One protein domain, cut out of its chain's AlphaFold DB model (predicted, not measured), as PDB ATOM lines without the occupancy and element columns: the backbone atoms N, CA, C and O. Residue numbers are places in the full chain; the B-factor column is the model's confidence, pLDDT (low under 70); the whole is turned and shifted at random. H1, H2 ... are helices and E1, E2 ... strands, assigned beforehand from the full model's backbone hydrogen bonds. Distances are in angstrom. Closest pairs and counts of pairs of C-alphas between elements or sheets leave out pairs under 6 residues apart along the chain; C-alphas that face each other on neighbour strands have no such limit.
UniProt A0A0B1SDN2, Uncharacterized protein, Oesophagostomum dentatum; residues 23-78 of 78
ATOM      1  N   SER A  23     110.490 102.031 154.839       81.44
ATOM      2  CA  SER A  23     109.496 101.316 154.022       81.44
ATOM      3  C   SER A  23     108.050 101.683 154.371       81.44
ATOM      4  O   SER A  23     107.144 101.489 153.561       81.44
ATOM      5  N   GLN A  24     107.834 102.256 155.558       82.12
ATOM      6  CA  GLN A  24     106.529 102.722 156.027       82.12
ATOM      7  C   GLN A  24     106.199 104.144 155.549       82.12
ATOM      8  O   GLN A  24     105.080 104.615 155.754       82.12
ATOM      9  N   VAL A  25     107.152 104.836 154.914       85.00
ATOM     10  CA  VAL A  25     106.961 106.186 154.377       85.00
ATOM     11  C   VAL A  25     106.673 106.101 152.884       85.00
ATOM     12  O   VAL A  25     107.495 105.645 152.093       85.00
ATOM     13  N   GLN A  26     105.503 106.588 152.480       85.81
ATOM     14  CA  GLN A  26     105.166 106.717 151.069       85.81
ATOM     15  C   GLN A  26     105.739 108.025 150.511       85.81
ATOM     16  O   GLN A  26     105.301 109.104 150.897       85.81
ATOM     17  N   ILE A  27     106.698 107.918 149.590       87.62
ATOM     18  CA  ILE A  27     107.281 109.067 148.882       87.62
ATOM     19  C   ILE A  27     106.290 109.633 147.852       87.62
ATOM     20  O   ILE A  27     105.617 108.885 147.139       87.62
ATOM     21  N   GLY A  28     106.246 110.959 147.749       88.50
ATOM     22  CA  GLY A  28     105.328 111.741 146.927       88.50
ATOM     23  C   GLY A  28     104.342 112.544 147.775       88.50
ATOM     24  O   GLY A  28     104.456 112.611 148.998       88.50
ATOM     25  N   CYS A  29     103.357 113.151 147.111       91.12
ATOM     26  CA  CYS A  29     102.307 113.938 147.754       91.12
ATOM     27  C   CYS A  29     100.951 113.230 147.682       91.12
ATOM     28  O   CYS A  29     100.546 112.719 146.637       91.12
ATOM     29  N   SER A  30     100.219 113.262 148.788       90.69
ATOM     30  CA  SER A  30      98.823 112.851 148.891       90.69
ATOM     31  C   SER A  30      97.952 114.081 149.123       90.69
ATOM     32  O   SER A  30      98.318 114.967 149.896       90.69
ATOM     33  N   ARG A  31      96.814 114.153 148.425       91.38
ATOM     34  CA  ARG A  31      95.869 115.272 148.524       91.38
ATOM     35  C   ARG A  31      94.490 114.763 148.892       91.38
ATOM     36  O   ARG A  31      94.013 113.783 148.315       91.38
ATOM     37  N   LYS A  32      93.848 115.426 149.847       92.00
ATOM     38  CA  LYS A  32      92.517 115.068 150.330       92.00
ATOM     39  C   LYS A  32      91.657 116.313 150.487       92.00
ATOM     40  O   LYS A  32      91.989 117.221 151.242       92.00
ATOM     41  N   TRP A  33      90.501 116.303 149.831       91.50
ATOM     42  CA  TRP A  33      89.459 117.298 150.056       91.50
ATOM     43  C   TRP A  33      88.725 117.010 151.365       91.50
ATOM     44  O   TRP A  33      88.226 115.903 151.589       91.50
ATOM     45  N   MET A  34      88.663 118.010 152.235       87.69
ATOM     46  CA  MET A  34      87.925 117.970 153.491       87.69
ATOM     47  C   MET A  34      86.508 118.511 153.303       87.69
ATOM     48  O   MET A  34      86.234 119.310 152.412       87.69
ATOM     49  N   HIS A  35      85.598 118.108 154.192       81.75
ATOM     50  CA  HIS A  35      84.180 118.479 154.118       81.75
ATOM     51  C   HIS A  35      83.921 119.994 154.242       81.75
ATOM     52  O   HIS A  35      82.881 120.475 153.813       81.75
ATOM     53  N   ASN A  36      84.883 120.744 154.782       83.19
ATOM     54  CA  ASN A  36      84.784 122.185 155.004       83.19
ATOM     55  C   ASN A  36      85.443 123.012 153.877       83.19
ATOM     56  O   ASN A  36      85.895 124.116 154.144       83.19
ATOM     57  N   GLU A  37      85.552 122.472 152.657       83.25
ATOM     58  CA  GLU A  37      86.173 123.137 151.488       83.25
ATOM     59  C   GLU A  37      87.682 123.426 151.622       83.25
ATOM     60  O   GLU A  37      88.243 124.202 150.853       83.25
ATOM     61  N   TYR A  38      88.364 122.766 152.561       85.38
ATOM     62  CA  TYR A  38      89.822 122.822 152.680       85.38
ATOM     63  C   TYR A  38      90.461 121.621 151.989       85.38
ATOM     64  O   TYR A  38      89.948 120.501 152.064       85.38
ATOM     65  N   GLU A  39      91.608 121.841 151.359       89.50
ATOM     66  CA  GLU A  39      92.463 120.774 150.854       89.50
ATOM     67  C   GLU A  39      93.587 120.507 151.858       89.50
ATOM     68  O   GLU A  39      94.259 121.428 152.323       89.50
ATOM     69  N   GLU A  40      93.781 119.238 152.206       90.50
ATOM     70  CA  GLU A  40      94.930 118.781 152.976       90.50
ATOM     71  C   GLU A  40      95.936 118.125 152.028       90.50
ATOM     72  O   GLU A  40      95.586 117.207 151.280       90.50
ATOM     73  N   VAL A  41      97.181 118.599 152.063       91.00
ATOM     74  CA  VAL A  41      98.289 118.076 151.258       91.00
ATOM     75  C   VAL A  41      99.381 117.581 152.198       91.00
ATOM     76  O   VAL A  41      99.889 118.344 153.018       91.00
ATOM     77  N   LEU A  42      99.746 116.303 152.081       91.69
ATOM     78  CA  LEU A  42     100.866 115.708 152.809       91.69
ATOM     79  C   LEU A  42     101.875 115.160 151.816       91.69
ATOM     80  O   LEU A  42     101.521 114.312 150.997       91.69
ATOM     81  N   CYS A  43     103.125 115.593 151.939       91.81
ATOM     82  CA  CYS A  43     104.218 115.141 151.092       91.81
ATOM     83  C   CYS A  43     105.346 114.527 151.918       91.81
ATOM     84  O   CYS A  43     105.665 115.008 153.007       91.81
ATOM     85  N   ALA A  44     105.984 113.502 151.364       91.31
ATOM     86  CA  ALA A  44     107.259 112.985 151.837       91.31
ATOM     87  C   ALA A  44     108.202 112.815 150.648       91.31
ATOM     88  O   ALA A  44     107.801 112.363 149.579       91.31
ATOM     89  N   CYS A  45     109.461 113.176 150.826       90.44
ATOM     90  CA  CYS A  45     110.469 113.113 149.780       90.44
ATOM     91  C   CYS A  45     111.816 112.722 150.387       90.44
ATOM     92  O   CYS A  45     112.015 112.846 151.597       90.44
ATOM     93  N   ASP A  46     112.711 112.219 149.541       87.62
ATOM     94  CA  ASP A  46     114.031 111.729 149.930       87.62
ATOM     95  C   ASP A  46     115.097 112.497 149.143       87.62
ATOM     96  O   ASP A  46     115.345 112.203 147.974       87.62
ATOM     97  N   SER A  47     115.598 113.581 149.741       87.31
ATOM     98  CA  SER A  47     116.778 114.362 149.340       87.31
ATOM     99  C   SER A  47     116.913 115.574 150.274       87.31
ATOM    100  O   SER A  47     115.971 115.948 150.983       87.31
ATOM    101  N   ASP A  48     118.067 116.234 150.249       91.00
ATOM    102  CA  ASP A  48     118.293 117.467 150.994       91.00
ATOM    103  C   ASP A  48     117.314 118.562 150.556       91.00
ATOM    104  O   ASP A  48     117.251 118.950 149.387       91.00
ATOM    105  N   ASN A  49     116.565 119.092 151.527       90.75
ATOM    106  CA  ASN A  49     115.672 120.236 151.343       90.75
ATOM    107  C   ASN A  49     114.618 120.034 150.227       90.75
ATOM    108  O   ASN A  49     114.157 121.001 149.616       90.75
ATOM    109  N   CYS A  50     114.235 118.781 149.952       91.62
ATOM    110  CA  CYS A  50     113.242 118.426 148.932       91.62
ATOM    111  C   CYS A  50     111.817 118.883 149.287       91.62
ATOM    112  O   CYS A  50     110.981 119.048 148.407       91.62
ATOM    113  N   ASN A  51     111.552 119.124 150.572       92.38
ATOM    114  CA  ASN A  51     110.281 119.610 151.111       92.38
ATOM    115  C   ASN A  51     110.078 121.127 150.930       92.38
ATOM    116  O   ASN A  51     109.147 121.683 151.502       92.38
ATOM    117  N   ARG A  52     110.948 121.793 150.157       91.94
ATOM    118  CA  ARG A  52     110.929 123.243 149.922       91.94
ATOM    119  C   ARG A  52     109.662 123.732 149.222       91.94
ATOM    120  O   ARG A  52     109.232 124.856 149.475       91.94
ATOM    121  N   ASP A  53     109.136 122.932 148.304       89.19
ATOM    122  CA  ASP A  53     107.955 123.250 147.513       89.19
ATOM    123  C   ASP A  53     107.221 121.974 147.078       89.19
ATOM    124  O   ASP A  53     107.814 120.899 146.976       89.19
ATOM    125  N   ASP A  54     105.918 122.109 146.817       87.00
ATOM    126  CA  ASP A  54     105.019 121.013 146.426       87.00
ATOM    127  C   ASP A  54     105.488 120.294 145.152       87.00
ATOM    128  O   ASP A  54     105.405 119.073 145.063       87.00
ATOM    129  N   VAL A  55     106.047 121.029 144.184       86.88
ATOM    130  CA  VAL A  55     106.517 120.442 142.922       86.88
ATOM    131  C   VAL A  55     107.694 119.511 143.177       86.88
ATOM    132  O   VAL A  55     107.682 118.378 142.704       86.88
ATOM    133  N   THR A  56     108.683 119.966 143.944       87.81
ATOM    134  CA  THR A  56     109.878 119.194 144.291       87.81
ATOM    135  C   THR A  56     109.532 118.010 145.193       87.81
ATOM    136  O   THR A  56     109.989 116.896 144.940       87.81
ATOM    137  N   ALA A  57     108.673 118.212 146.197       88.12
ATOM    138  CA  ALA A  57     108.264 117.162 147.127       88.12
ATOM    139  C   ALA A  57     107.389 116.076 146.471       88.12
ATOM    140  O   ALA A  57     107.389 114.927 146.916       88.12
ATOM    141  N   ALA A  58     106.666 116.410 145.397       86.44
ATOM    142  CA  ALA A  58     105.847 115.466 144.640       86.44
ATOM    143  C   ALA A  58     106.658 114.544 143.714       86.44
ATOM    144  O   ALA A  58     106.116 113.547 143.224       86.44
ATOM    145  N   VAL A  59     107.932 114.852 143.447       80.25
ATOM    146  CA  VAL A  59     108.762 114.047 142.544       80.25
ATOM    147  C   VAL A  59     109.077 112.703 143.193       80.25
ATOM    148  O   VAL A  59     109.879 112.600 144.118       80.25
ATOM    149  N   SER A  60     108.486 111.640 142.652       66.56
ATOM    150  CA  SER A  60     108.890 110.276 142.974       66.56
ATOM    151  C   SER A  60     110.123 109.881 142.142       66.56
ATOM    152  O   SER A  60     110.146 110.105 140.925       66.56
ATOM    153  N   PRO A  61     111.149 109.251 142.745       62.56
ATOM    154  CA  PRO A  61     112.377 108.869 142.040       62.56
ATOM    155  C   PRO A  61     112.133 107.894 140.873       62.56
ATOM    156  O   PRO A  61     112.904 107.863 139.914       62.56
ATOM    157  N   THR A  62     111.029 107.144 140.894       58.88
ATOM    158  CA  THR A  62     110.618 106.226 139.819       58.88
ATOM    159  C   THR A  62     110.216 106.936 138.521       58.88
ATOM    160  O   THR A  62     110.358 106.357 137.444       58.88
ATOM    161  N   SER A  63     109.768 108.192 138.589       57.97
ATOM    162  CA  SER A  63     109.250 108.936 137.430       57.97
ATOM    163  C   SER A  63     110.355 109.439 136.493       57.97
ATOM    164  O   SER A  63     110.199 109.435 135.271       57.97
ATOM    165  N   ASN A  64     111.506 109.829 137.048       58.66
ATOM    166  CA  ASN A  64     112.604 110.406 136.267       58.66
ATOM    167  C   ASN A  64     113.372 109.356 135.457       58.66
ATOM    168  O   ASN A  64     113.800 109.639 134.340       58.66
ATOM    169  N   VAL A  65     113.500 108.128 135.967       61.41
ATOM    170  CA  VAL A  65     114.189 107.043 135.248       61.41
ATOM    171  C   VAL A  65     113.454 106.695 133.951       61.41
ATOM    172  O   VAL A  65     114.088 106.541 132.910       61.41
ATOM    173  N   ALA A  66     112.119 106.647 133.975       65.62
ATOM    174  CA  ALA A  66     111.319 106.353 132.787       65.62
ATOM    175  C   ALA A  66     111.457 107.435 131.700       65.62
ATOM    176  O   ALA A  66     111.611 107.105 130.526       65.62
ATOM    177  N   LEU A  67     111.463 108.718 132.085       69.06
ATOM    178  CA  LEU A  67     111.665 109.832 131.150       69.06
ATOM    179  C   LEU A  67     113.069 109.831 130.543       69.06
ATOM    180  O   LEU A  67     113.210 110.011 129.335       69.06
ATOM    181  N   ILE A  68     114.101 109.583 131.351       74.38
ATOM    182  CA  ILE A  68     115.486 109.503 130.870       74.38
ATOM    183  C   ILE A  68     115.644 108.340 129.883       74.38
ATOM    184  O   ILE A  68     116.230 108.521 128.817       74.38
ATOM    185  N   ILE A  69     115.073 107.168 130.188       78.94
ATOM    186  CA  ILE A  69     115.081 106.015 129.277       78.94
ATOM    187  C   ILE A  69     114.339 106.347 127.979       78.94
ATOM    188  O   ILE A  69     114.843 106.050 126.899       78.94
ATOM    189  N   PHE A  70     113.172 106.988 128.056       79.81
ATOM    190  CA  PHE A  70     112.388 107.344 126.874       79.81
ATOM    191  C   PHE A  70     113.129 108.328 125.957       79.81
ATOM    192  O   PHE A  70     113.207 108.104 124.751       79.81
ATOM    193  N   VAL A  71     113.739 109.376 126.520       86.81
ATOM    194  CA  VAL A  71     114.557 110.337 125.761       86.81
ATOM    195  C   VAL A  71     115.783 109.658 125.148       86.81
ATOM    196  O   VAL A  71     116.100 109.908 123.988       86.81
ATOM    197  N   TYR A  72     116.445 108.761 125.884       87.88
ATOM    198  CA  TYR A  72     117.580 107.994 125.371       87.88
ATOM    199  C   TYR A  72     117.188 107.086 124.196       87.88
ATOM    200  O   TYR A  72     117.893 107.041 123.192       87.88
ATOM    201  N   ILE A  73     116.042 106.403 124.285       88.69
ATOM    202  CA  ILE A  73     115.497 105.591 123.187       88.69
ATOM    203  C   ILE A  73     115.223 106.477 121.964       88.69
ATOM    204  O   ILE A  73     115.667 106.145 120.871       88.69
ATOM    205  N   LEU A  74     114.549 107.621 122.131       88.25
ATOM    206  CA  LEU A  74     114.266 108.540 121.021       88.25
ATOM    207  C   LEU A  74     115.537 109.078 120.350       88.25
ATOM    208  O   LEU A  74     115.586 109.167 119.124       88.25
ATOM    209  N   TYR A  75     116.561 109.404 121.142       88.19
ATOM    210  CA  TYR A  75     117.857 109.846 120.632       88.19
ATOM    211  C   TYR A  75     118.539 108.772 119.774       88.19
ATOM    212  O   TYR A  75     119.112 109.098 118.746       88.19
ATOM    213  N   GLN A  76     118.440 107.494 120.152       81.75
ATOM    214  CA  GLN A  76     119.029 106.388 119.386       81.75
ATOM    215  C   GLN A  76     118.258 106.034 118.099       81.75
ATOM    216  O   GLN A  76     118.779 105.297 117.265       81.75
ATOM    217  N   LEU A  77     117.017 106.510 117.943       83.38
ATOM    218  CA  LEU A  77     116.201 106.311 116.737       83.38
ATOM    219  C   LEU A  77     116.251 107.491 115.745       83.38
ATOM    220  O   LEU A  77     115.651 107.382 114.675       83.38
ATOM    221  N   SER A  78     116.917 108.597 116.095       78.44
ATOM    222  CA  SER A  78     117.092 109.788 115.240       78.44
ATOM    223  C   SER A  78     118.449 109.779 114.544       78.44
ATOM    224  O   SER A  78     118.507 110.256 113.390       78.44
TER     225      SER A  78
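This is residues 23 to 78 of the 78 residues of an uncharacterized protein of Oesophagostomum dentatum (UniProt A0A0B1SDN2). A two-stranded hairpin, E1 and E2, has the short helix H1 near its open end, and the longer helix H2 sticks out with residues 62 to 78 as a free arm. The printed part has 56 residues, in the order E1, E2, H1, H2; the sheet E1 - E2 is antiparallel and the class mixed. It is an extended rod of 53 by 25 by 22 A, radius of gyration of the C-alphas 15.8 A.

E1, residues 28 to 33, begins at C-alpha (105.328, 111.741, 146.927) and spans 17.1 A. E2 is residues 39 to 44, 16.7 A; H1 is residues 54 to 57, 5.1 A. H2, residues 61 to 76, spans 23.7 A and ends at C-alpha (119.029, 106.388, 119.386).

E1 and E2 form a hairpin at 165 degrees, with N 30 and O 42 at 2.8 A, within hydrogen-bond range. The closest C-alphas of E2 and H1 are Cys 43 and Ala 57, 6.0 A. H2 is apart from E1, E2 and H1. In H2, 9 of 12 O i to N i+4 pairs are within range; H1 is too short for one.

The C-alphas farthest apart, Asn 36 and Ser 78, are 52.7 A apart. The printed part has no cut and no long link. Residues 60 to 67 have pLDDT under 70.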